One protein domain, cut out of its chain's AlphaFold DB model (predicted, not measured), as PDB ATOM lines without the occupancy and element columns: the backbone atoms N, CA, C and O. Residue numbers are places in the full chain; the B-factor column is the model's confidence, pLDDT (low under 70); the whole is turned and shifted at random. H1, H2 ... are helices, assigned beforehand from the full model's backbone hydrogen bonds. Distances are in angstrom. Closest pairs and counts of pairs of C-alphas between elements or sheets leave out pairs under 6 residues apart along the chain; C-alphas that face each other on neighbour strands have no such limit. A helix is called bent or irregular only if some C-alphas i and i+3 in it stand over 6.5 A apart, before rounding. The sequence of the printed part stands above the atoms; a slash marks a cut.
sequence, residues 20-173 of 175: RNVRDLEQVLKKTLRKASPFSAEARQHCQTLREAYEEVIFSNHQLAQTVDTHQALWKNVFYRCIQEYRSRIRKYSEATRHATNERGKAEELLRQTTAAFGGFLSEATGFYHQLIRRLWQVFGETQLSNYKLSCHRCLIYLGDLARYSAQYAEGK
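What this domain is: This is residues 20 to 173 of the 175 residues of a protein of Pyramimonas obovata (UniProt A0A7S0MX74). A long helical spine, H5, forms two hairpins that run lengthwise, one with H4b, the second arm of the bent helix H4, near its first residues and one with H6 along its later part. A third hairpin, H1 and H2, packs through H2 on the first arm, H4a, and the short H3 makes a corner with H2 at one end. The printed part has 154 residues with six named helices, H1 to H6 in order along the chain, and no named strand; its class is all helix. It is only just compact, close to loose, with a radius of gyration of the C-alphas of 17.9 A, and its elongated outline spans 63 by 33 by 19 A.

Where its parts are: H5, residues 104 to 140, is the longest helix, 53.3 A from C-alpha 104 at (129.428, 90.509, 110.031) to C-alpha 140. H6, residues 148 to 171, measures 34.9 A and ends with C-alpha 171 at (114.047, 104.980, 115.854). H4, residues 70 to 99, was assigned as one helix by its hydrogen bonds but is bent, with C-alphas 77 and 80 6.6 A apart. Its arms are H4a, residues 70 to 77, and H4b, residues 80 to 99, 28.9 A long. H2, residues 41 to 60, is 28.6 A long, and H1, residues 20 to 35, is 23.6 A long from C-alpha 20 at (100.631, 79.328, 146.817). H3 is residues 62 to 67.

How they stand to each other: H5 and H6 form a hairpin and touch, closest at the C-alphas of Ile 133 and Cys 152, 5.7 A apart, at a shallow tilt of 20 degrees. H4b and H5 form another hairpin, at a shallow tilt of 18 degrees; H5 touches H4b with residues 104 to 118 alone, the closest C-alphas being those of Thr 97 and Arg 104, 5.1 A apart. H6 touches H4a with residues 151 to 158 alone, closest at the C-alphas of His 71 and Arg 154, 7.1 A apart. H4a touches H2, opposite ways at a shallow tilt of 11 degrees, closest at the C-alphas of Tyr 54 and Leu 74, 6.4 A apart. H1 and H2 form a hairpin, closest at the C-alphas of Leu 29 and His 46, 5.8 A apart. H2 and H3 touch only at the corner, about perpendicular at 73 degrees, with the C-alphas of Ile 58 and Ala 65 closest at 5.3 A. H1 and H5 are apart. The helix packing is mostly aligned, with five touching pairs at a shallow tilt. In H2, H3, H4a, H4b, H5 and H6 every O i to N i+4 pair is within hydrogen-bond range; in H1 11 of 12 are.

The domain as a whole: The two C-alphas farthest apart, those of Asn 102 and Thr 143, are 63.7 A apart. The printed part has no cut and no long link; the link from H5 to H6, seven residues, is short, and the other links are tight. The mean pLDDT of the printed part is 90.8, and residues 144 to 147 and 171 to 173 are under 70.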
ATOM      1  N   ARG A  20      99.625  80.390 146.668       88.19
ATOM      2  CA  ARG A  20     100.631  79.328 146.817       88.19
ATOM      3  C   ARG A  20     100.970  78.683 145.474       88.19
ATOM      4  O   ARG A  20     102.149  78.599 145.145       88.19
ATOM      5  N   ASN A  21      99.959  78.360 144.666       90.12
ATOM      6  CA  ASN A  21     100.162  77.841 143.311       90.12
ATOM      7  C   ASN A  21     100.983  78.807 142.435       90.12
ATOM      8  O   ASN A  21     101.932  78.396 141.769       90.12
ATOM      9  N   VAL A  22     100.678  80.109 142.483       93.44
ATOM     10  CA  VAL A  22     101.455  81.134 141.763       93.44
ATOM     11  C   VAL A  22     102.922  81.116 142.198       93.44
ATOM     12  O   VAL A  22     103.813  81.096 141.350       93.44
ATOM     13  N   ARG A  23     103.200  81.064 143.507       92.31
ATOM     14  CA  ARG A  23     104.578  81.014 144.030       92.31
ATOM     15  C   ARG A  23     105.322  79.756 143.590       92.31
ATOM     16  O   ARG A  23     106.515  79.832 143.295       92.31
ATOM     17  N   ASP A  24     104.642  78.619 143.521       94.25
ATOM     18  CA  ASP A  24     105.238  77.373 143.041       94.25
ATOM     19  C   ASP A  24     105.599  77.479 141.552       94.25
ATOM     20  O   ASP A  24     106.732  77.168 141.164       94.25
ATOM     21  N   LEU A  25     104.699  78.030 140.733       94.88
ATOM     22  CA  LEU A  25     104.946  78.309 139.315       94.88
ATOM     23  C   LEU A  25     106.090  79.319 139.107       94.88
ATOM     24  O   LEU A  25     106.924  79.128 138.218       94.88
ATOM     25  N   GLU A  26     106.212  80.346 139.955       94.88
ATOM     26  CA  GLU A  26     107.363  81.260 139.947       94.88
ATOM     27  C   GLU A  26     108.684  80.513 140.193       94.88
ATOM     28  O   GLU A  26     109.687  80.784 139.523       94.88
ATOM     29  N   GLN A  27     108.712  79.557 141.134       94.94
ATOM     30  CA  GLN A  27     109.909  78.746 141.384       94.94
ATOM     31  C   GLN A  27     110.230  77.825 140.210       94.94
ATOM     32  O   GLN A  27     111.409  77.673 139.873       94.94
ATOM     33  N   VAL A  28     109.217  77.222 139.584       94.81
ATOM     34  CA  VAL A  28     109.390  76.401 138.377       94.81
ATOM     35  C   VAL A  28     110.017  77.241 137.269       94.81
ATOM     36  O   VAL A  28     111.102  76.902 136.789       94.81
ATOM     37  N   LEU A  29     109.427  78.396 136.949       93.62
ATOM     38  CA  LEU A  29     109.959  79.295 135.929       93.62
ATOM     39  C   LEU A  29     111.387  79.739 136.270       93.62
ATOM     40  O   LEU A  29     112.285  79.674 135.430       93.62
ATOM     41  N   LYS A  30     111.652  80.123 137.523       93.69
ATOM     42  CA  LYS A  30     112.997  80.509 137.973       93.69
ATOM     43  C   LYS A  30     114.019  79.388 137.776       93.69
ATOM     44  O   LYS A  30     115.152  79.680 137.391       93.69
ATOM     45  N   LYS A  31     113.651  78.130 138.039       94.31
ATOM     46  CA  LYS A  31     114.517  76.960 137.829       94.31
ATOM     47  C   LYS A  31     114.761  76.701 136.341       94.31
ATOM     48  O   LYS A  31     115.917  76.507 135.969       94.31
ATOM     49  N   THR A  32     113.730  76.761 135.495       93.62
ATOM     50  CA  THR A  32     113.872  76.609 134.036       93.62
ATOM     51  C   THR A  32     114.787  77.689 133.462       93.62
ATOM     52  O   THR A  32     115.738  77.384 132.748       93.62
ATOM     53  N   LEU A  33     114.602  78.947 133.867       90.19
ATOM     54  CA  LEU A  33     115.394  80.078 133.371       90.19
ATOM     55  C   LEU A  33     116.851  80.108 133.862       90.19
ATOM     56  O   LEU A  33     117.627  80.947 133.412       90.19
ATOM     57  N   ARG A  34     117.241  79.230 134.797       91.12
ATOM     58  CA  ARG A  34     118.659  79.002 135.135       91.12
ATOM     59  C   ARG A  34     119.356  78.083 134.136       91.12
ATOM     60  O   ARG A  34     120.577  78.106 134.058       91.12
ATOM     61  N   LYS A  35     118.592  77.252 133.428       91.56
ATOM     62  CA  LYS A  35     119.103  76.209 132.529       91.56
ATOM     63  C   LYS A  35     118.856  76.537 131.059       91.56
ATOM     64  O   LYS A  35     119.597  76.075 130.201       91.56
ATOM     65  N   ALA A  36     117.820  77.323 130.774       88.00
ATOM     66  CA  ALA A  36     117.368  77.623 129.429       88.00
ATOM     67  C   ALA A  36     117.100  79.120 129.237       88.00
ATOM     68  O   ALA A  36     116.762  79.854 130.165       88.00
ATOM     69  N   SER A  37     117.220  79.555 127.984       87.31
ATOM     70  CA  SER A  37     116.813  80.889 127.540       87.31
ATOM     71  C   SER A  37     115.309  81.115 127.781       87.31
ATOM     72  O   SER A  37     114.537  80.188 127.531       87.31
ATOM     73  N   PRO A  38     114.860  82.340 128.129       86.94
ATOM     74  CA  PRO A  38     113.434  82.688 128.222       86.94
ATOM     75  C   PRO A  38     112.604  82.371 126.972       86.94
ATOM     76  O   PRO A  38     111.394  82.201 127.049       86.94
ATOM     77  N   PHE A  39     113.258  82.260 125.815       87.56
ATOM     78  CA  PHE A  39     112.617  81.923 124.542       87.56
ATOM     79  C   PHE A  39     112.589  80.422 124.219       87.56
ATOM     80  O   PHE A  39     112.186  80.058 123.115       87.56
ATOM     81  N   SER A  40     113.051  79.543 125.118       90.88
ATOM     82  CA  SER A  40     112.874  78.101 124.923       90.88
ATOM     83  C   SER A  40     111.385  77.749 124.962       90.88
ATOM     84  O   SER A  40     110.593  78.441 125.602       90.88
ATOM     85  N   ALA A  41     110.987  76.671 124.278       91.38
ATOM     86  CA  ALA A  41     109.593  76.227 124.288       91.38
ATOM     87  C   ALA A  41     109.093  75.963 125.721       91.38
ATOM     88  O   ALA A  41     108.024  76.435 126.090       91.38
ATOM     89  N   GLU A  42     109.919  75.311 126.544       92.62
ATOM     90  CA  GLU A  42     109.635  75.048 127.959       92.62
ATOM     91  C   GLU A  42     109.448  76.343 128.766       92.62
ATOM     92  O   GLU A  42     108.462  76.492 129.485       92.62
ATOM     93  N   ALA A  43     110.358  77.316 128.628       92.00
ATOM     94  CA  ALA A  43     110.260  78.579 129.356       92.00
ATOM     95  C   ALA A  43     109.015  79.374 128.947       92.00
ATOM     96  O   ALA A  43     108.329  79.916 129.812       92.00
ATOM     97  N   ARG A  44     108.688  79.402 127.648       90.88
ATOM     98  CA  ARG A  44     107.468  80.051 127.151       90.88
ATOM     99  C   ARG A  44     106.209  79.393 127.703       90.88
ATOM    100  O   ARG A  44     105.308  80.113 128.125       90.88
ATOM    101  N   GLN A  45     106.179  78.064 127.766       93.50
ATOM    102  CA  GLN A  45     105.056  77.337 128.351       93.50
ATOM    103  C   GLN A  45     104.873  77.689 129.832       93.50
ATOM    104  O   GLN A  45     103.773  78.037 130.251       93.50
ATOM    105  N   HIS A  46     105.954  77.684 130.620       93.00
ATOM    106  CA  HIS A  46     105.893  78.077 132.029       93.00
ATOM    107  C   HIS A  46     105.479  79.544 132.215       93.00
ATOM    108  O   HIS A  46     104.695  79.841 133.115       93.00
ATOM    109  N   CYS A  47     105.951  80.464 131.365       92.25
ATOM    110  CA  CYS A  47     105.506  81.861 131.377       92.25
ATOM    111  C   CYS A  47     104.006  81.990 131.094       92.25
ATOM    112  O   CYS A  47     103.333  82.771 131.763       92.25
ATOM    113  N   GLN A  48     103.481  81.234 130.124       93.50
ATOM    114  CA  GLN A  48     102.057  81.242 129.802       93.50
ATOM    115  C   GLN A  48     101.220  80.746 130.986       93.50
ATOM    116  O   GLN A  48     100.310  81.451 131.416       93.50
ATOM    117  N   THR A  49     101.570  79.595 131.562       95.19
ATOM    118  CA  THR A  49     100.860  79.043 132.725       95.19
ATOM    119  C   THR A  49     100.936  79.977 133.936       95.19
ATOM    120  O   THR A  49      99.942  80.185 134.626       95.19
ATOM    121  N   LEU A  50     102.095  80.597 134.182       95.06
ATOM    122  CA  LEU A  50     102.247  81.571 135.264       95.06
ATOM    123  C   LEU A  50     101.394  82.830 135.028       95.06
ATOM    124  O   LEU A  50     100.797  83.348 135.968       95.06
ATOM    125  N   ARG A  51     101.306  83.313 133.782       95.31
ATOM    126  CA  ARG A  51     100.444  84.445 133.412       95.31
ATOM    127  C   ARG A  51      98.973  84.138 133.685       95.31
ATOM    128  O   ARG A  51      98.306  84.951 134.314       95.31
ATOM    129  N   GLU A  52      98.495  82.974 133.256       94.88
ATOM    130  CA  GLU A  52      97.115  82.527 133.487       94.88
ATOM    131  C   GLU A  52      96.806  82.433 134.991       94.88
ATOM    132  O   GLU A  52      95.776  82.929 135.441       94.88
ATOM    133  N   ALA A  53      97.738  81.909 135.793       94.38
ATOM    134  CA  ALA A  53      97.587  81.847 137.247       94.38
ATOM    135  C   ALA A  53      97.558  83.239 137.911       94.38
ATOM    136  O   ALA A  53      96.807  83.457 138.862       94.38
ATOM    137  N   TYR A  54      98.342  84.203 137.417       95.44
ATOM    138  CA  TYR A  54      98.254  85.585 137.890       95.44
ATOM    139  C   TYR A  54      96.913  86.233 137.544       95.44
ATOM    140  O   TYR A  54      96.352  86.932 138.386       95.44
ATOM    141  N   GLU A  55      96.408  86.024 136.326       94.38
ATOM    142  CA  GLU A  55      95.090  86.522 135.927       94.38
ATOM    143  C   GLU A  55      93.992  85.952 136.822       94.38
ATOM    144  O   GLU A  55      93.164  86.715 137.310       94.38
ATOM    145  N   GLU A  56      94.032  84.652 137.104       92.62
ATOM    146  CA  GLU A  56      93.081  84.000 138.006       92.62
ATOM    147  C   GLU A  56      93.059  84.678 139.383       92.62
ATOM    148  O   GLU A  56      92.000  85.070 139.863       92.62
ATOM    149  N   VAL A  57      94.225  84.936 139.986       92.00
ATOM    150  CA  VAL A  57      94.294  85.655 141.271       92.00
ATOM    151  C   VAL A  57      93.729  87.076 141.163       92.00
ATOM    152  O   VAL A  57      93.025  87.525 142.066       92.00
ATOM    153  N   ILE A  58      94.019  87.791 140.070       92.19
ATOM    154  CA  ILE A  58      93.527  89.159 139.846       92.19
ATOM    155  C   ILE A  58      91.995  89.197 139.787       92.19
ATOM    156  O   ILE A  58      91.399  90.115 140.351       92.19
ATOM    157  N   PHE A  59      91.365  88.232 139.116       90.81
ATOM    158  CA  PHE A  59      89.917  88.235 138.902       90.81
ATOM    159  C   PHE A  59      89.127  87.542 140.017       90.81
ATOM    160  O   PHE A  59      88.030  87.998 140.328       90.81
ATOM    161  N   SER A  60      89.681  86.509 140.648       88.31
ATOM    162  CA  SER A  60      88.981  85.723 141.673       88.31
ATOM    163  C   SER A  60      89.088  86.333 143.070       88.31
ATOM    164  O   SER A  60      88.129  86.286 143.838       88.31
ATOM    165  N   ASN A  61      90.215  86.973 143.407       85.25
ATOM    166  CA  ASN A  61      90.375  87.686 144.675       85.25
ATOM    167  C   ASN A  61      91.200  88.966 144.498       85.25
ATOM    168  O   ASN A  61      92.388  89.053 144.820       85.25
ATOM    169  N   HIS A  62      90.529  90.000 144.003       85.44
ATOM    170  CA  HIS A  62      91.166  91.269 143.667       85.44
ATOM    171  C   HIS A  62      91.791  91.993 144.872       85.44
ATOM    172  O   HIS A  62      92.831  92.633 144.721       85.44
ATOM    173  N   GLN A  63      91.221  91.874 146.078       84.69
ATOM    174  CA  GLN A  63      91.822  92.463 147.283       84.69
ATOM    175  C   GLN A  63      93.153  91.782 147.626       84.69
ATOM    176  O   GLN A  63      94.147  92.472 147.861       84.69
ATOM    177  N   LEU A  64      93.203  90.446 147.595       85.12
ATOM    178  CA  LEU A  64      94.455  89.709 147.764       85.12
ATOM    179  C   LEU A  64      95.472  90.122 146.699       85.12
ATOM    180  O   LEU A  64      96.608  90.442 147.040       85.12
ATOM    181  N   ALA A  65      95.053  90.189 145.431       88.12
ATOM    182  CA  ALA A  65      95.925  90.538 144.314       88.12
ATOM    183  C   ALA A  65      96.606  91.910 144.458       88.12
ATOM    184  O   ALA A  65      97.690  92.141 143.911       88.12
ATOM    185  N   GLN A  66      95.973  92.833 145.183       86.81
ATOM    186  CA  GLN A  66      96.570  94.115 145.543       86.81
ATOM    187  C   GLN A  66      97.575  93.974 146.678       86.81
ATOM    188  O   GLN A  66      98.693  94.461 146.536       86.81
ATOM    189  N   THR A  67      97.207  93.273 147.752       87.38
ATOM    190  CA  THR A  67      98.058  93.065 148.933       87.38
ATOM    191  C   THR A  67      99.387  92.391 148.596       87.38
ATOM    192  O   THR A  67     100.418  92.771 149.143       87.38
ATOM    193  N   VAL A  68      99.384  91.408 147.691       88.19
ATOM    194  CA  VAL A  68     100.607  90.681 147.291       88.19
ATOM    195  C   VAL A  68     101.241  91.210 146.002       88.19
ATOM    196  O   VAL A  68     102.144  90.582 145.455       88.19
ATOM    197  N   ASP A  69     100.785  92.366 145.511       90.12
ATOM    198  CA  ASP A  69     101.313  93.026 144.314       90.12
ATOM    199  C   ASP A  69     101.375  92.131 143.060       90.12
ATOM    200  O   ASP A  69     102.294  92.225 142.239       90.12
ATOM    201  N   THR A  70     100.337  91.317 142.845       93.75
ATOM    202  CA  THR A  70     100.230  90.353 141.733       93.75
ATOM    203  C   THR A  70     100.508  90.988 140.372       93.75
ATOM    204  O   THR A  70     101.222  90.425 139.548       93.75
ATOM    205  N   HIS A  71     100.019  92.210 140.139       94.69
ATOM    206  CA  HIS A  71     100.263  92.950 138.895       94.69
ATOM    207  C   HIS A  71     101.750  93.259 138.670       94.69
ATOM    208  O   HIS A  71     102.221  93.253 137.534       94.69
ATOM    209  N   GLN A  72     102.491  93.568 139.739       95.56
ATOM    210  CA  GLN A  72     103.925  93.831 139.656       95.56
ATOM    211  C   GLN A  72     104.716  92.537 139.478       95.56
ATOM    212  O   GLN A  72     105.659  92.513 138.686       95.56
ATOM    213  N   ALA A  73     104.325  91.468 140.173       95.00
ATOM    214  CA  ALA A  73     104.923  90.150 140.003       95.00
ATOM    215  C   ALA A  73     104.751  89.647 138.558       95.00
ATOM    216  O   ALA A  73     105.743  89.305 137.911       95.00
ATOM    217  N   LEU A  74     103.534  89.743 138.009       96.44
ATOM    218  CA  LEU A  74     103.217  89.449 136.610       96.44
ATOM    219  C   LEU A  74     104.120  90.222 135.643       96.44
ATOM    220  O   LEU A  74     104.781  89.618 134.795       96.44
ATOM    221  N   TRP A  75     104.198  91.548 135.795       97.31
ATOM    222  CA  TRP A  75     105.063  92.382 134.961       97.31
ATOM    223  C   TRP A  75     106.527  91.939 135.028       97.31
ATOM    224  O   TRP A  75     107.153  91.706 133.992       97.31
ATOM    225  N   LYS A  76     107.077  91.788 136.239       95.50
ATOM    226  CA  LYS A  76     108.492  91.451 136.452       95.50
ATOM    227  C   LYS A  76     108.851  90.075 135.891       95.50
ATOM    228  O   LYS A  76     109.875  89.945 135.215       95.50
ATOM    229  N   ASN A  77     108.028  89.067 136.174       92.50
ATOM    230  CA  ASN A  77     108.349  87.672 135.891       92.50
ATOM    231  C   ASN A  77     108.080  87.278 134.437       92.50
ATOM    232  O   ASN A  77     108.869  86.521 133.874       92.50
ATOM    233  N   VAL A  78     107.016  87.807 133.825       93.25
ATOM    234  CA  VAL A  78     106.588  87.395 132.478       93.25
ATOM    235  C   VAL A  78     107.110  88.343 131.400       93.25
ATOM    236  O   VAL A  78     107.619  87.891 130.374       93.25
ATOM    237  N   PHE A  79     107.043  89.658 131.630       95.12
ATOM    238  CA  PHE A  79     107.310  90.644 130.580       95.12
ATOM    239  C   PHE A  79     108.683  91.298 130.705       95.12
ATOM    240  O   PHE A  79     109.508  91.199 129.795       95.12
ATOM    241  N   TYR A  80     108.966  91.934 131.842       95.44
ATOM    242  CA  TYR A  80     110.175  92.735 132.029       95.44
ATOM    243  C   TYR A  80     111.453  91.916 131.854       95.44
ATOM    244  O   TYR A  80     112.404  92.364 131.216       95.44
ATOM    245  N   ARG A  81     111.475  90.680 132.362       91.56
ATOM    246  CA  ARG A  81     112.619  89.784 132.175       91.56
ATOM    247  C   ARG A  81     112.883  89.465 130.701       91.56
ATOM    248  O   ARG A  81     114.035  89.509 130.275       91.56
ATOM    249  N   CYS A  82     111.837  89.183 129.926       92.56
ATOM    250  CA  CYS A  82     111.944  88.936 128.487       92.56
ATOM    251  C   CYS A  82     112.443  90.183 127.747       92.56
ATOM    252  O   CYS A  82     113.326  90.076 126.898       92.56
ATOM    253  N   ILE A  83     111.955  91.370 128.129       95.31
ATOM    254  CA  ILE A  83     112.450  92.653 127.611       95.31
ATOM    255  C   ILE A  83     113.958  92.770 127.847       95.31
ATOM    256  O   ILE A  83     114.703  93.011 126.903       95.31
ATOM    257  N   GLN A  84     114.435  92.563 129.077       94.31
ATOM    258  CA  GLN A  84     115.866  92.675 129.389       94.31
ATOM    259  C   GLN A  84     116.726  91.702 128.574       94.31
ATOM    260  O   GLN A  84     117.786  92.082 128.076       94.31
ATOM    261  N   GLU A  85     116.248  90.474 128.376       93.44
ATOM    262  CA  GLU A  85     116.936  89.484 127.549       93.44
ATOM    263  C   GLU A  85     117.020  89.923 126.076       93.44
ATOM    264  O   GLU A  85     118.100  89.873 125.482       93.44
ATOM    265  N   TYR A  86     115.921  90.412 125.487       95.19
ATOM    266  CA  TYR A  86     115.941  90.961 124.127       95.19
ATOM    267  C   TYR A  86     116.921  92.126 124.004       95.19
ATOM    268  O   TYR A  86     117.747  92.142 123.093       95.19
ATOM    269  N   ARG A  87     116.883  93.072 124.950       95.19
ATOM    270  CA  ARG A  87     117.781  94.236 124.958       95.19
ATOM    271  C   ARG A  87     119.250  93.819 125.026       95.19
ATOM    272  O   ARG A  87     120.066  94.356 124.277       95.19
ATOM    273  N   SER A  88     119.573  92.843 125.874       95.00
ATOM    274  CA  SER A  88     120.921  92.278 125.995       95.00
ATOM    275  C   SER A  88     121.404  91.670 124.672       95.00
ATOM    276  O   SER A  88     122.496  91.986 124.196       95.00
ATOM    277  N   ARG A  89     120.562  90.865 124.009       94.69
ATOM    278  CA  ARG A  89     120.895  90.245 122.715       94.69
ATOM    279  C   ARG A  89     121.056  91.259 121.593       94.69
ATOM    280  O   ARG A  89     122.012  91.159 120.832       94.69
ATOM    281  N   ILE A  90     120.157  92.237 121.507       94.75
ATOM    282  CA  ILE A  90     120.234  93.301 120.499       94.75
ATOM    283  C   ILE A  90     121.544  94.076 120.658       94.75
ATOM    284  O   ILE A  90     122.253  94.274 119.675       94.75
ATOM    285  N   ARG A  91     121.919  94.437 121.892       94.81
ATOM    286  CA  ARG A  91     123.205  95.089 122.166       94.81
ATOM    287  C   ARG A  91     124.383  94.224 121.712       94.81
ATOM    288  O   ARG A  91     125.231  94.708 120.969       94.81
ATOM    289  N   LYS A  92     124.398  92.943 122.097       94.81
ATOM    290  CA  LYS A  92     125.453  91.992 121.718       94.81
ATOM    291  C   LYS A  92     125.620  91.889 120.197       94.81
ATOM    292  O   LYS A  92     126.743  91.934 119.701       94.81
ATOM    293  N   TYR A  93     124.525  91.729 119.454       94.44
ATOM    294  CA  TYR A  93     124.596  91.590 117.997       94.44
ATOM    295  C   TYR A  93     124.935  92.912 117.302       94.44
ATOM    296  O   TYR A  93     125.694  92.902 116.342       94.44
ATOM    297  N   SER A  94     124.468  94.048 117.828       93.12
ATOM    298  CA  SER A  94     124.856  95.377 117.341       93.12
ATOM    299  C   SER A  94     126.361  95.626 117.486       93.12
ATOM    300  O   SER A  94     127.006  96.079 116.541       93.12
ATOM    301  N   GLU A  95     126.949  95.271 118.632       93.50
ATOM    302  CA  GLU A  95     128.398  95.348 118.846       93.50
ATOM    303  C   GLU A  95     129.152  94.403 117.888       93.50
ATOM    304  O   GLU A  95     130.128  94.811 117.257       93.50
ATOM    305  N   ALA A  96     128.658  93.176 117.687       92.31
ATOM    306  CA  ALA A  96     129.255  92.226 116.746       92.31
ATOM    307  C   ALA A  96     129.225  92.726 115.288       92.31
ATOM    308  O   ALA A  96     130.226  92.598 114.587       92.31
ATOM    309  N   THR A  97     128.137  93.359 114.841       90.69
ATOM    310  CA  THR A  97     128.045  93.978 113.506       90.69
ATOM    311  C   THR A  97     129.078  95.091 113.300       90.69
ATOM    312  O   THR A  97     129.584  95.267 112.192       90.69
ATOM    313  N   ARG A  98     129.421  95.840 114.356       89.62
ATOM    314  CA  ARG A  98     130.393  96.943 114.277       89.62
ATOM    315  C   ARG A  98     131.844  96.470 114.242       89.62
ATOM    316  O   ARG A  98     132.669  97.152 113.642       89.62
ATOM    317  N   HIS A  99     132.157  95.346 114.888       86.31
ATOM    318  CA  HIS A  99     133.540  94.911 115.114       86.31
ATOM    319  C   HIS A  99     133.960  93.657 114.335       86.31
ATOM    320  O   HIS A  99     135.154  93.457 114.126       86.31
ATOM    321  N   ALA A 100     133.029  92.803 113.899       81.38
ATOM    322  CA  ALA A 100     133.375  91.583 113.173       81.38
ATOM    323  C   ALA A 100     133.697  91.877 111.700       81.38
ATOM    324  O   ALA A 100     132.919  92.531 111.011       81.38
ATOM    325  N   THR A 101     134.809  91.337 111.193       72.69
ATOM    326  CA  THR A 101     135.152  91.386 109.759       72.69
ATOM    327  C   THR A 101     134.626  90.167 109.003       72.69
ATOM    328  O   THR A 101     134.105  90.309 107.904       72.69
ATOM    329  N   ASN A 102     134.696  88.973 109.608       79.69
ATOM    330  CA  ASN A 102     134.421  87.711 108.906       79.69
ATOM    331  C   ASN A 102     133.009  87.149 109.168       79.69
ATOM    332  O   ASN A 102     132.488  86.411 108.341       79.69
ATOM    333  N   GLU A 103     132.363  87.509 110.284       88.00
ATOM    334  CA  GLU A 103     131.005  87.046 110.641       88.00
ATOM    335  C   GLU A 103     129.951  88.166 110.619       88.00
ATOM    336  O   GLU A 103     128.840  88.004 111.130       88.00
ATOM    337  N   ARG A 104     130.278  89.314 110.015       91.50
ATOM    338  CA  ARG A 104     129.428  90.509 110.031       91.50
ATOM    339  C   ARG A 104     128.013  90.250 109.513       91.50
ATOM    340  O   ARG A 104     127.057  90.586 110.201       91.50
ATOM    341  N   GLY A 105     127.879  89.599 108.355       91.88
ATOM    342  CA  GLY A 105     126.566  89.320 107.760       91.88
ATOM    343  C   GLY A 105     125.692  88.413 108.636       91.88
ATOM    344  O   GLY A 105     124.485  88.618 108.750       91.88
ATOM    345  N   LYS A 106     126.302  87.455 109.345       93.56
ATOM    346  CA  LYS A 106     125.594  86.609 110.316       93.56
ATOM    347  C   LYS A 106     125.138  87.418 111.533       93.56
ATOM    348  O   LYS A 106     124.022  87.222 112.007       93.56
ATOM    349  N   ALA A 107     125.981  88.322 112.035       93.88
ATOM    350  CA  ALA A 107     125.628  89.216 113.137       93.88
ATOM    351  C   ALA A 107     124.496  90.185 112.755       93.88
ATOM    352  O   ALA A 107     123.558  90.350 113.533       93.88
ATOM    353  N   GLU A 108     124.540  90.759 111.550       94.00
ATOM    354  CA  GLU A 108     123.486  91.622 110.998       94.00
ATOM    355  C   GLU A 108     122.151  90.880 110.878       94.00
ATOM    356  O   GLU A 108     121.121  91.394 111.319       94.00
ATOM    357  N   GLU A 109     122.156  89.644 110.370       94.94
ATOM    358  CA  GLU A 109     120.927  88.857 110.265       94.94
ATOM    359  C   GLU A 109     120.358  88.496 111.647       94.94
ATOM    360  O   GLU A 109     119.161  88.666 111.887       94.94
ATOM    361  N   LEU A 110     121.202  88.082 112.601       94.94
ATOM    362  CA  LEU A 110     120.772  87.814 113.981       94.94
ATOM    363  C   LEU A 110     120.228  89.071 114.672       94.94
ATOM    364  O   LEU A 110     119.234  88.991 115.401       94.94
ATOM    365  N   LEU A 111     120.843  90.233 114.438       94.75
ATOM    366  CA  LEU A 111     120.371  91.522 114.939       94.75
ATOM    367  C   LEU A 111     118.989  91.858 114.371       94.75
ATOM    368  O   LEU A 111     118.077  92.192 115.135       94.75
ATOM    369  N   ARG A 112     118.813  91.726 113.052       94.44
ATOM    370  CA  ARG A 112     117.549  91.997 112.356       94.44
ATOM    371  C   ARG A 112     116.431  91.081 112.854       94.44
ATOM    372  O   ARG A 112     115.368  91.572 113.233       94.44
ATOM    373  N   GLN A 113     116.685  89.774 112.925       95.44
ATOM    374  CA  GLN A 113     115.729  88.780 113.428       95.44
ATOM    375  C   GLN A 113     115.354  89.032 114.892       95.44
ATOM    376  O   GLN A 113     114.174  89.027 115.239       95.44
ATOM    377  N   THR A 114     116.343  89.301 115.751       94.50
ATOM    378  CA  THR A 114     116.098  89.556 117.179       94.50
ATOM    379  C   THR A 114     115.298  90.842 117.383       94.50
ATOM    380  O   THR A 114     114.378  90.862 118.197       94.50
ATOM    381  N   THR A 115     115.595  91.897 116.620       94.88
ATOM    382  CA  THR A 115     114.863  93.172 116.681       94.88
ATOM    383  C   THR A 115     113.422  93.013 116.196       94.88
ATOM    384  O   THR A 115     112.499  93.522 116.831       94.88
ATOM    385  N   ALA A 116     113.200  92.261 115.110       94.38
ATOM    386  CA  ALA A 116     111.858  91.958 114.616       94.38
ATOM    387  C   ALA A 116     111.044  91.140 115.634       94.38
ATOM    388  O   ALA A 116     109.910  91.503 115.947       94.38
ATOM    389  N   ALA A 117     111.641  90.088 116.204       94.88
ATOM    390  CA  ALA A 117     111.009  89.275 117.241       94.88
ATOM    391  C   ALA A 117     110.674  90.100 118.492       94.88
ATOM    392  O   ALA A 117     109.599  89.936 119.067       94.88
ATOM    393  N   PHE A 118     111.557  91.022 118.890       95.94
ATOM    394  CA  PHE A 118     111.300  91.904 120.021       95.94
ATOM    395  C   PHE A 118     110.122  92.854 119.761       95.94
ATOM    396  O   PHE A 118     109.263  93.006 120.626       95.94
ATOM    397  N   GLY A 119     110.030  93.436 118.560       95.81
ATOM    398  CA  GLY A 119     108.880  94.254 118.164       95.81
ATOM    399  C   GLY A 119     107.557  93.479 118.212       95.81
ATOM    400  O   GLY A 119     106.572  93.981 118.749       95.81
ATOM    401  N   GLY A 120     107.551  92.232 117.724       95.56
ATOM    402  CA  GLY A 120     106.391  91.340 117.832       95.56
ATOM    403  C   GLY A 120     105.984  91.084 119.286       95.56
ATOM    404  O   GLY A 120     104.824  91.268 119.644       95.56
ATOM    405  N   PHE A 121     106.958  90.766 120.144       95.81
ATOM    406  CA  PHE A 121     106.736  90.572 121.577       95.81
ATOM    407  C   PHE A 121     106.151  91.820 122.265       95.81
ATOM    408  O   PHE A 121     105.205  91.708 123.044       95.81
ATOM    409  N   LEU A 122     106.676  93.019 121.981       97.06
ATOM    410  CA  LEU A 122     106.154  94.270 122.551       97.06
ATOM    411  C   LEU A 122     104.709  94.538 122.110       97.06
ATOM    412  O   LEU A 122     103.891  94.977 122.922       97.06
ATOM    413  N   SER A 123     104.382  94.243 120.849       96.56
ATOM    414  CA  SER A 123     103.018  94.359 120.327       96.56
ATOM    415  C   SER A 123     102.060  93.391 121.025       96.56
ATOM    416  O   SER A 123     100.964  93.789 121.420       96.56
ATOM    417  N   GLU A 124     102.471  92.140 121.228       96.50
ATOM    418  CA  GLU A 124     101.681  91.132 121.946       96.50
ATOM    419  C   GLU A 124     101.450  91.537 123.410       96.50
ATOM    420  O   GLU A 124     100.311  91.559 123.876       96.50
ATOM    421  N   ALA A 125     102.506  91.956 124.115       97.00
ATOM    422  CA  ALA A 125     102.415  92.437 125.494       97.00
ATOM    423  C   ALA A 125     101.502  93.670 125.622       97.00
ATOM    424  O   ALA A 125     100.731  93.792 126.575       97.00
ATOM    425  N   THR A 126     101.544  94.572 124.638       98.25
ATOM    426  CA  THR A 126     100.651  95.736 124.572       98.25
ATOM    427  C   THR A 126      99.194  95.298 124.405       98.25
ATOM    428  O   THR A 126      98.310  95.790 125.108       98.25
ATOM    429  N   GLY A 127      98.930  94.340 123.510       97.94
ATOM    430  CA  GLY A 127      97.605  93.740 123.338       97.94
ATOM    431  C   GLY A 127      97.083  93.092 124.623       97.94
ATOM    432  O   GLY A 127      95.940  93.339 125.011       97.94
ATOM    433  N   PHE A 128      97.945  92.349 125.321       97.44
ATOM    434  CA  PHE A 128      97.632  91.727 126.605       97.44
ATOM    435  C   PHE A 128      97.160  92.751 127.649       97.44
ATOM    436  O   PHE A 128      96.072  92.600 128.202       97.44
ATOM    437  N   TYR A 129      97.918  93.826 127.897       97.94
ATOM    438  CA  TYR A 129      97.530  94.812 128.916       97.94
ATOM    439  C   TYR A 129      96.278  95.612 128.533       97.94
ATOM    440  O   TYR A 129      95.467  95.920 129.408       97.94
ATOM    441  N   HIS A 130      96.052  95.889 127.244       97.81
ATOM    442  CA  HIS A 130      94.775  96.455 126.797       97.81
ATOM    443  C   HIS A 130      93.600  95.514 127.080       97.81
ATOM    444  O   HIS A 130      92.553  95.958 127.553       97.81
ATOM    445  N   GLN A 131      93.756  94.216 126.809       97.19
ATOM    446  CA  GLN A 131      92.726  93.222 127.105       97.19
ATOM    447  C   GLN A 131      92.486  93.095 128.613       97.19
ATOM    448  O   GLN A 131      91.332  93.034 129.038       97.19
ATOM    449  N   LEU A 132      93.549  93.116 129.422       95.50
ATOM    450  CA  LEU A 132      93.457  93.059 130.877       95.50
ATOM    451  C   LEU A 132      92.657  94.245 131.436       95.50
ATOM    452  O   LEU A 132      91.744  94.033 132.228       95.50
ATOM    453  N   ILE A 133      92.915  95.473 130.966       95.31
ATOM    454  CA  ILE A 133      92.139  96.666 131.355       95.31
ATOM    455  C   ILE A 133      90.660  96.513 130.983       95.31
ATOM    456  O   ILE A 133      89.791  96.791 131.809       95.31
ATOM    457  N   ARG A 134      90.356  96.051 129.761       94.69
ATOM    458  CA  ARG A 134      88.962  95.836 129.330       94.69
ATOM    459  C   ARG A 134      88.251  94.826 130.225       94.69
ATOM    460  O   ARG A 134      87.135  95.091 130.653       94.69
ATOM    461  N   ARG A 135      88.905  93.706 130.546       93.62
ATOM    462  CA  ARG A 135      88.348  92.675 131.434       93.62
ATOM    463  C   ARG A 135      88.156  93.189 132.859       93.62
ATOM    464  O   ARG A 135      87.109  92.947 133.444       93.62
ATOM    465  N   LEU A 136      89.118  93.939 133.404       92.12
ATOM    466  CA  LEU A 136      88.979  94.586 134.715       92.12
ATOM    467  C   LEU A 136      87.753  95.504 134.753       92.12
ATOM    468  O   LEU A 136      86.993  95.471 135.715       92.12
ATOM    469  N   TRP A 137      87.539  96.289 133.697       90.25
ATOM    470  CA  TRP A 137      86.366  97.151 133.593       90.25
ATOM    471  C   TRP A 137      85.058  96.356 133.461       90.25
ATOM    472  O   TRP A 137      84.097  96.681 134.144       90.25
ATOM    473  N   GLN A 138      85.022  95.288 132.662       90.38
ATOM    474  CA  GLN A 138      83.824  94.446 132.515       90.38
ATOM    475  C   GLN A 138      83.423  93.748 133.822       90.38
ATOM    476  O   GLN A 138      82.240  93.628 134.111       90.38
ATOM    477  N   VAL A 139      84.396  93.286 134.612       88.69
ATOM    478  CA  VAL A 139      84.124  92.540 135.852       88.69
ATOM    479  C   VAL A 139      83.847  93.479 137.034       88.69
ATOM    480  O   VAL A 139      82.961  93.214 137.843       88.69
ATOM    481  N   PHE A 140      84.590  94.584 137.150       87.25
ATOM    482  CA  PHE A 140      84.577  95.437 138.348       87.25
ATOM    483  C   PHE A 140      84.060  96.866 138.112       87.25
ATOM    484  O   PHE A 140      83.812  97.603 139.068       87.25
ATOM    485  N   GLY A 141      83.922  97.291 136.854       80.75
ATOM    486  CA  GLY A 141      83.524  98.650 136.484       80.75
ATOM    487  C   GLY A 141      82.065  98.964 136.800       80.75
ATOM    488  O   GLY A 141      81.765 100.084 137.211       80.75
ATOM    489  N   GLU A 142      81.181  97.975 136.669       73.88
ATOM    490  CA  GLU A 142      79.746  98.116 136.951       73.88
ATOM    491  C   GLU A 142      79.431  98.055 138.456       73.88
ATOM    492  O   GLU A 142      78.469  98.659 138.923       73.88
ATOM    493  N   THR A 143      80.279  97.391 139.245       70.56
ATOM    494  CA  THR A 143      80.057  97.105 140.673       70.56
ATOM    495  C   THR A 143      80.596  98.185 141.628       70.56
ATOM    496  O   THR A 143      80.643  97.970 142.835       70.56
ATOM    497  N   GLN A 144      80.997  99.362 141.118       61.84
ATOM    498  CA  GLN A 144      81.597 100.483 141.879       61.84
ATOM    499  C   GLN A 144      82.780 100.101 142.794       61.84
ATOM    500  O   GLN A 144      83.127 100.843 143.717       61.84
ATOM    501  N   LEU A 145      83.465  98.987 142.519       64.69
ATOM    502  CA  LEU A 145      84.666  98.580 143.245       64.69
ATOM    503  C   LEU A 145      85.783  99.608 143.007       64.69
ATOM    504  O   LEU A 145      86.512  99.575 142.020       64.69
ATOM    505  N   SER A 146      85.933 100.567 143.920       66.06
ATOM    506  CA  SER A 146      86.903 101.669 143.805       66.06
ATOM    507  C   SER A 146      88.348 101.188 143.613       66.06
ATOM    508  O   SER A 146      89.184 101.903 143.055       66.06
ATOM    509  N   ASN A 147      88.625  99.949 144.015       69.94
ATOM    510  CA  ASN A 147      89.933  99.323 144.008       69.94
ATOM    511  C   ASN A 147      90.400  98.848 142.611       69.94
ATOM    512  O   ASN A 147      91.608  98.733 142.420       69.94
ATOM    513  N   TYR A 148      89.546  98.626 141.595       83.69
ATOM    514  CA  TYR A 148      90.033  98.240 140.245       83.69
ATOM    515  C   TYR A 148      90.809  99.362 139.544       83.69
ATOM    516  O   TYR A 148      91.667  99.092 138.701       83.69
ATOM    517  N   LYS A 149      90.573 100.620 139.941       87.88
ATOM    518  CA  LYS A 149      91.303 101.790 139.432       87.88
ATOM    519  C   LYS A 149      92.811 101.653 139.640       87.88
ATOM    520  O   LYS A 149      93.573 102.028 138.753       87.88
ATOM    521  N   LEU A 150      93.242 101.071 140.765       89.06
ATOM    522  CA  LEU A 150      94.659 100.822 141.039       89.06
ATOM    523  C   LEU A 150      95.253  99.805 140.056       89.06
ATOM    524  O   LEU A 150      96.345 100.018 139.528       89.06
ATOM    525  N   SER A 151      94.525  98.727 139.762       91.50
ATOM    526  CA  SER A 151      94.934  97.729 138.770       91.50
ATOM    527  C   SER A 151      95.024  98.325 137.366       91.50
ATOM    528  O   SER A 151      96.032  98.133 136.684       91.50
ATOM    529  N   CYS A 152      94.039  99.132 136.958       93.19
ATOM    530  CA  CYS A 152      94.087  99.865 135.691       93.19
ATOM    531  C   CYS A 152      95.277 100.830 135.637       93.19
ATOM    532  O   CYS A 152      96.003 100.845 134.647       93.19
ATOM    533  N   HIS A 153      95.520 101.590 136.707       93.94
ATOM    534  CA  HIS A 153      96.665 102.494 136.802       93.94
ATOM    535  C   HIS A 153      97.997 101.750 136.621       93.94
ATOM    536  O   HIS A 153      98.832 102.172 135.823       93.94
ATOM    537  N   ARG A 154      98.172 100.594 137.279       95.00
ATOM    538  CA  ARG A 154      99.355  99.734 137.099       95.00
ATOM    539  C   ARG A 154      99.496  99.255 135.652       95.00
ATOM    540  O   ARG A 154     100.588  99.328 135.098       95.00
ATOM    541  N   CYS A 155      98.405  98.826 135.018       96.38
ATOM    542  CA  CYS A 155      98.425  98.423 133.608       96.38
ATOM    543  C   CYS A 155      98.827  99.579 132.679       96.38
ATOM    544  O   CYS A 155      99.608  99.369 131.756       96.38
ATOM    545  N   LEU A 156      98.344 100.799 132.937       97.56
ATOM    546  CA  LEU A 156      98.708 101.991 132.164       97.56
ATOM    547  C   LEU A 156     100.193 102.348 132.307       97.56
ATOM    548  O   LEU A 156     100.813 102.731 131.316       97.56
ATOM    549  N   ILE A 157     100.786 102.171 133.494       98.00
ATOM    550  CA  ILE A 157     102.240 102.319 133.682       98.00
ATOM    551  C   ILE A 157     102.992 101.343 132.770       98.00
ATOM    552  O   ILE A 157     103.889 101.756 132.035       98.00
ATOM    553  N   TYR A 158     102.604 100.066 132.765       98.25
ATOM    554  CA  TYR A 158     103.267  99.054 131.936       98.25
ATOM    555  C   TYR A 158     103.061  99.295 130.439       98.25
ATOM    556  O   TYR A 158     103.998  99.125 129.664       98.25
ATOM    557  N   LEU A 159     101.883  99.765 130.023       98.44
ATOM    558  CA  LEU A 159     101.645 100.209 128.646       98.44
ATOM    559  C   LEU A 159     102.559 101.381 128.260       98.44
ATOM    560  O   LEU A 159     103.121 101.376 127.167       98.44
ATOM    561  N   GLY A 160     102.768 102.346 129.160       98.12
ATOM    562  CA  GLY A 160     103.724 103.436 128.957       98.12
ATOM    563  C   GLY A 160     105.167 102.939 128.813       98.12
ATOM    564  O   GLY A 160     105.886 103.364 127.907       98.12
ATOM    565  N   ASP A 161     105.584 101.988 129.651       97.62
ATOM    566  CA  ASP A 161     106.898 101.348 129.541       97.62
ATOM    567  C   ASP A 161     107.066 100.599 128.209       97.62
ATOM    568  O   ASP A 161     108.102 100.733 127.554       97.62
ATOM    569  N   LEU A 162     106.051  99.842 127.779       97.94
ATOM    570  CA  LEU A 162     106.039  99.128 126.497       97.94
ATOM    571  C   LEU A 162     106.105 100.085 125.303       97.94
ATOM    572  O   LEU A 162     106.857  99.832 124.357       97.94
ATOM    573  N   ALA A 163     105.378 101.203 125.356       96.94
ATOM    574  CA  ALA A 163     105.440 102.249 124.339       96.94
ATOM    575  C   ALA A 163     106.841 102.876 124.271       96.94
ATOM    576  O   ALA A 163     107.404 103.010 123.185       96.94
ATOM    577  N   ARG A 164     107.453 103.172 125.428       96.25
ATOM    578  CA  ARG A 164     108.831 103.683 125.505       96.25
ATOM    579  C   ARG A 164     109.831 102.709 124.887       96.25
ATOM    580  O   ARG A 164     110.696 103.136 124.127       96.25
ATOM    581  N   TYR A 165     109.723 101.413 125.186       95.19
ATOM    582  CA  TYR A 165     110.575 100.413 124.541       95.19
ATOM    583  C   TYR A 165     110.308 100.342 123.037       95.19
ATOM    584  O   TYR A 165     111.253 100.326 122.262       95.19
ATOM    585  N   SER A 166     109.055 100.378 122.597       93.62
ATOM    586  CA  SER A 166     108.732 100.328 121.166       93.62
ATOM    587  C   SER A 166     109.339 101.506 120.395       93.62
ATOM    588  O   SER A 166     109.926 101.294 119.336       93.62
ATOM    589  N   ALA A 167     109.280 102.721 120.950       90.56
ATOM    590  CA  ALA A 167     109.865 103.917 120.342       90.56
ATOM    591  C   ALA A 167     111.393 103.806 120.178       90.56
ATOM    592  O   ALA A 167     111.906 103.971 119.073       90.56
ATOM    593  N   GLN A 168     112.105 103.400 121.238       87.00
ATOM    594  CA  GLN A 168     113.570 103.256 121.228       87.00
ATOM    595  C   GLN A 168     114.092 102.337 120.113       87.00
ATOM    596  O   GLN A 168     115.186 102.548 119.595       87.00
ATOM    597  N   TYR A 169     113.327 101.306 119.744       77.38
ATOM    598  CA  TYR A 169     113.730 100.332 118.723       77.38
ATOM    599  C   TYR A 169     113.063 100.565 117.356       77.38
ATOM    600  O   TYR A 169     113.465  99.941 116.372       77.38
ATOM    601  N   ALA A 170     112.090 101.475 117.264       73.69
ATOM    602  CA  ALA A 170     111.589 101.999 115.995       73.69
ATOM    603  C   ALA A 170     112.537 103.062 115.414       73.69
ATOM    604  O   ALA A 170     112.821 103.037 114.219       73.69
ATOM    605  N   GLU A 171     113.093 103.934 116.260       58.56
ATOM    606  CA  GLU A 171     114.047 104.980 115.854       58.56
ATOM    607  C   GLU A 171     115.347 104.397 115.269       58.56
ATOM    608  O   GLU A 171     115.894 104.939 114.312       58.56
ATOM    609  N   GLY A 172     115.778 103.220 115.739       55.31
ATOM    610  CA  GLY A 172     116.937 102.495 115.198       55.31
ATOM    611  C   GLY A 172     116.764 101.906 113.789       55.31
ATOM    612  O   GLY A 172     117.709 101.319 113.274       55.31
ATOM    613  N   LYS A 173     115.584 102.031 113.161       47.31
ATOM    614  CA  LYS A 173     115.341 101.636 111.757       47.31
ATOM    615  C   LYS A 173     115.588 102.769 110.747       47.31
ATOM    616  O   LYS A 173     115.419 102.537 109.555       47.31
TER     617      LYS A 173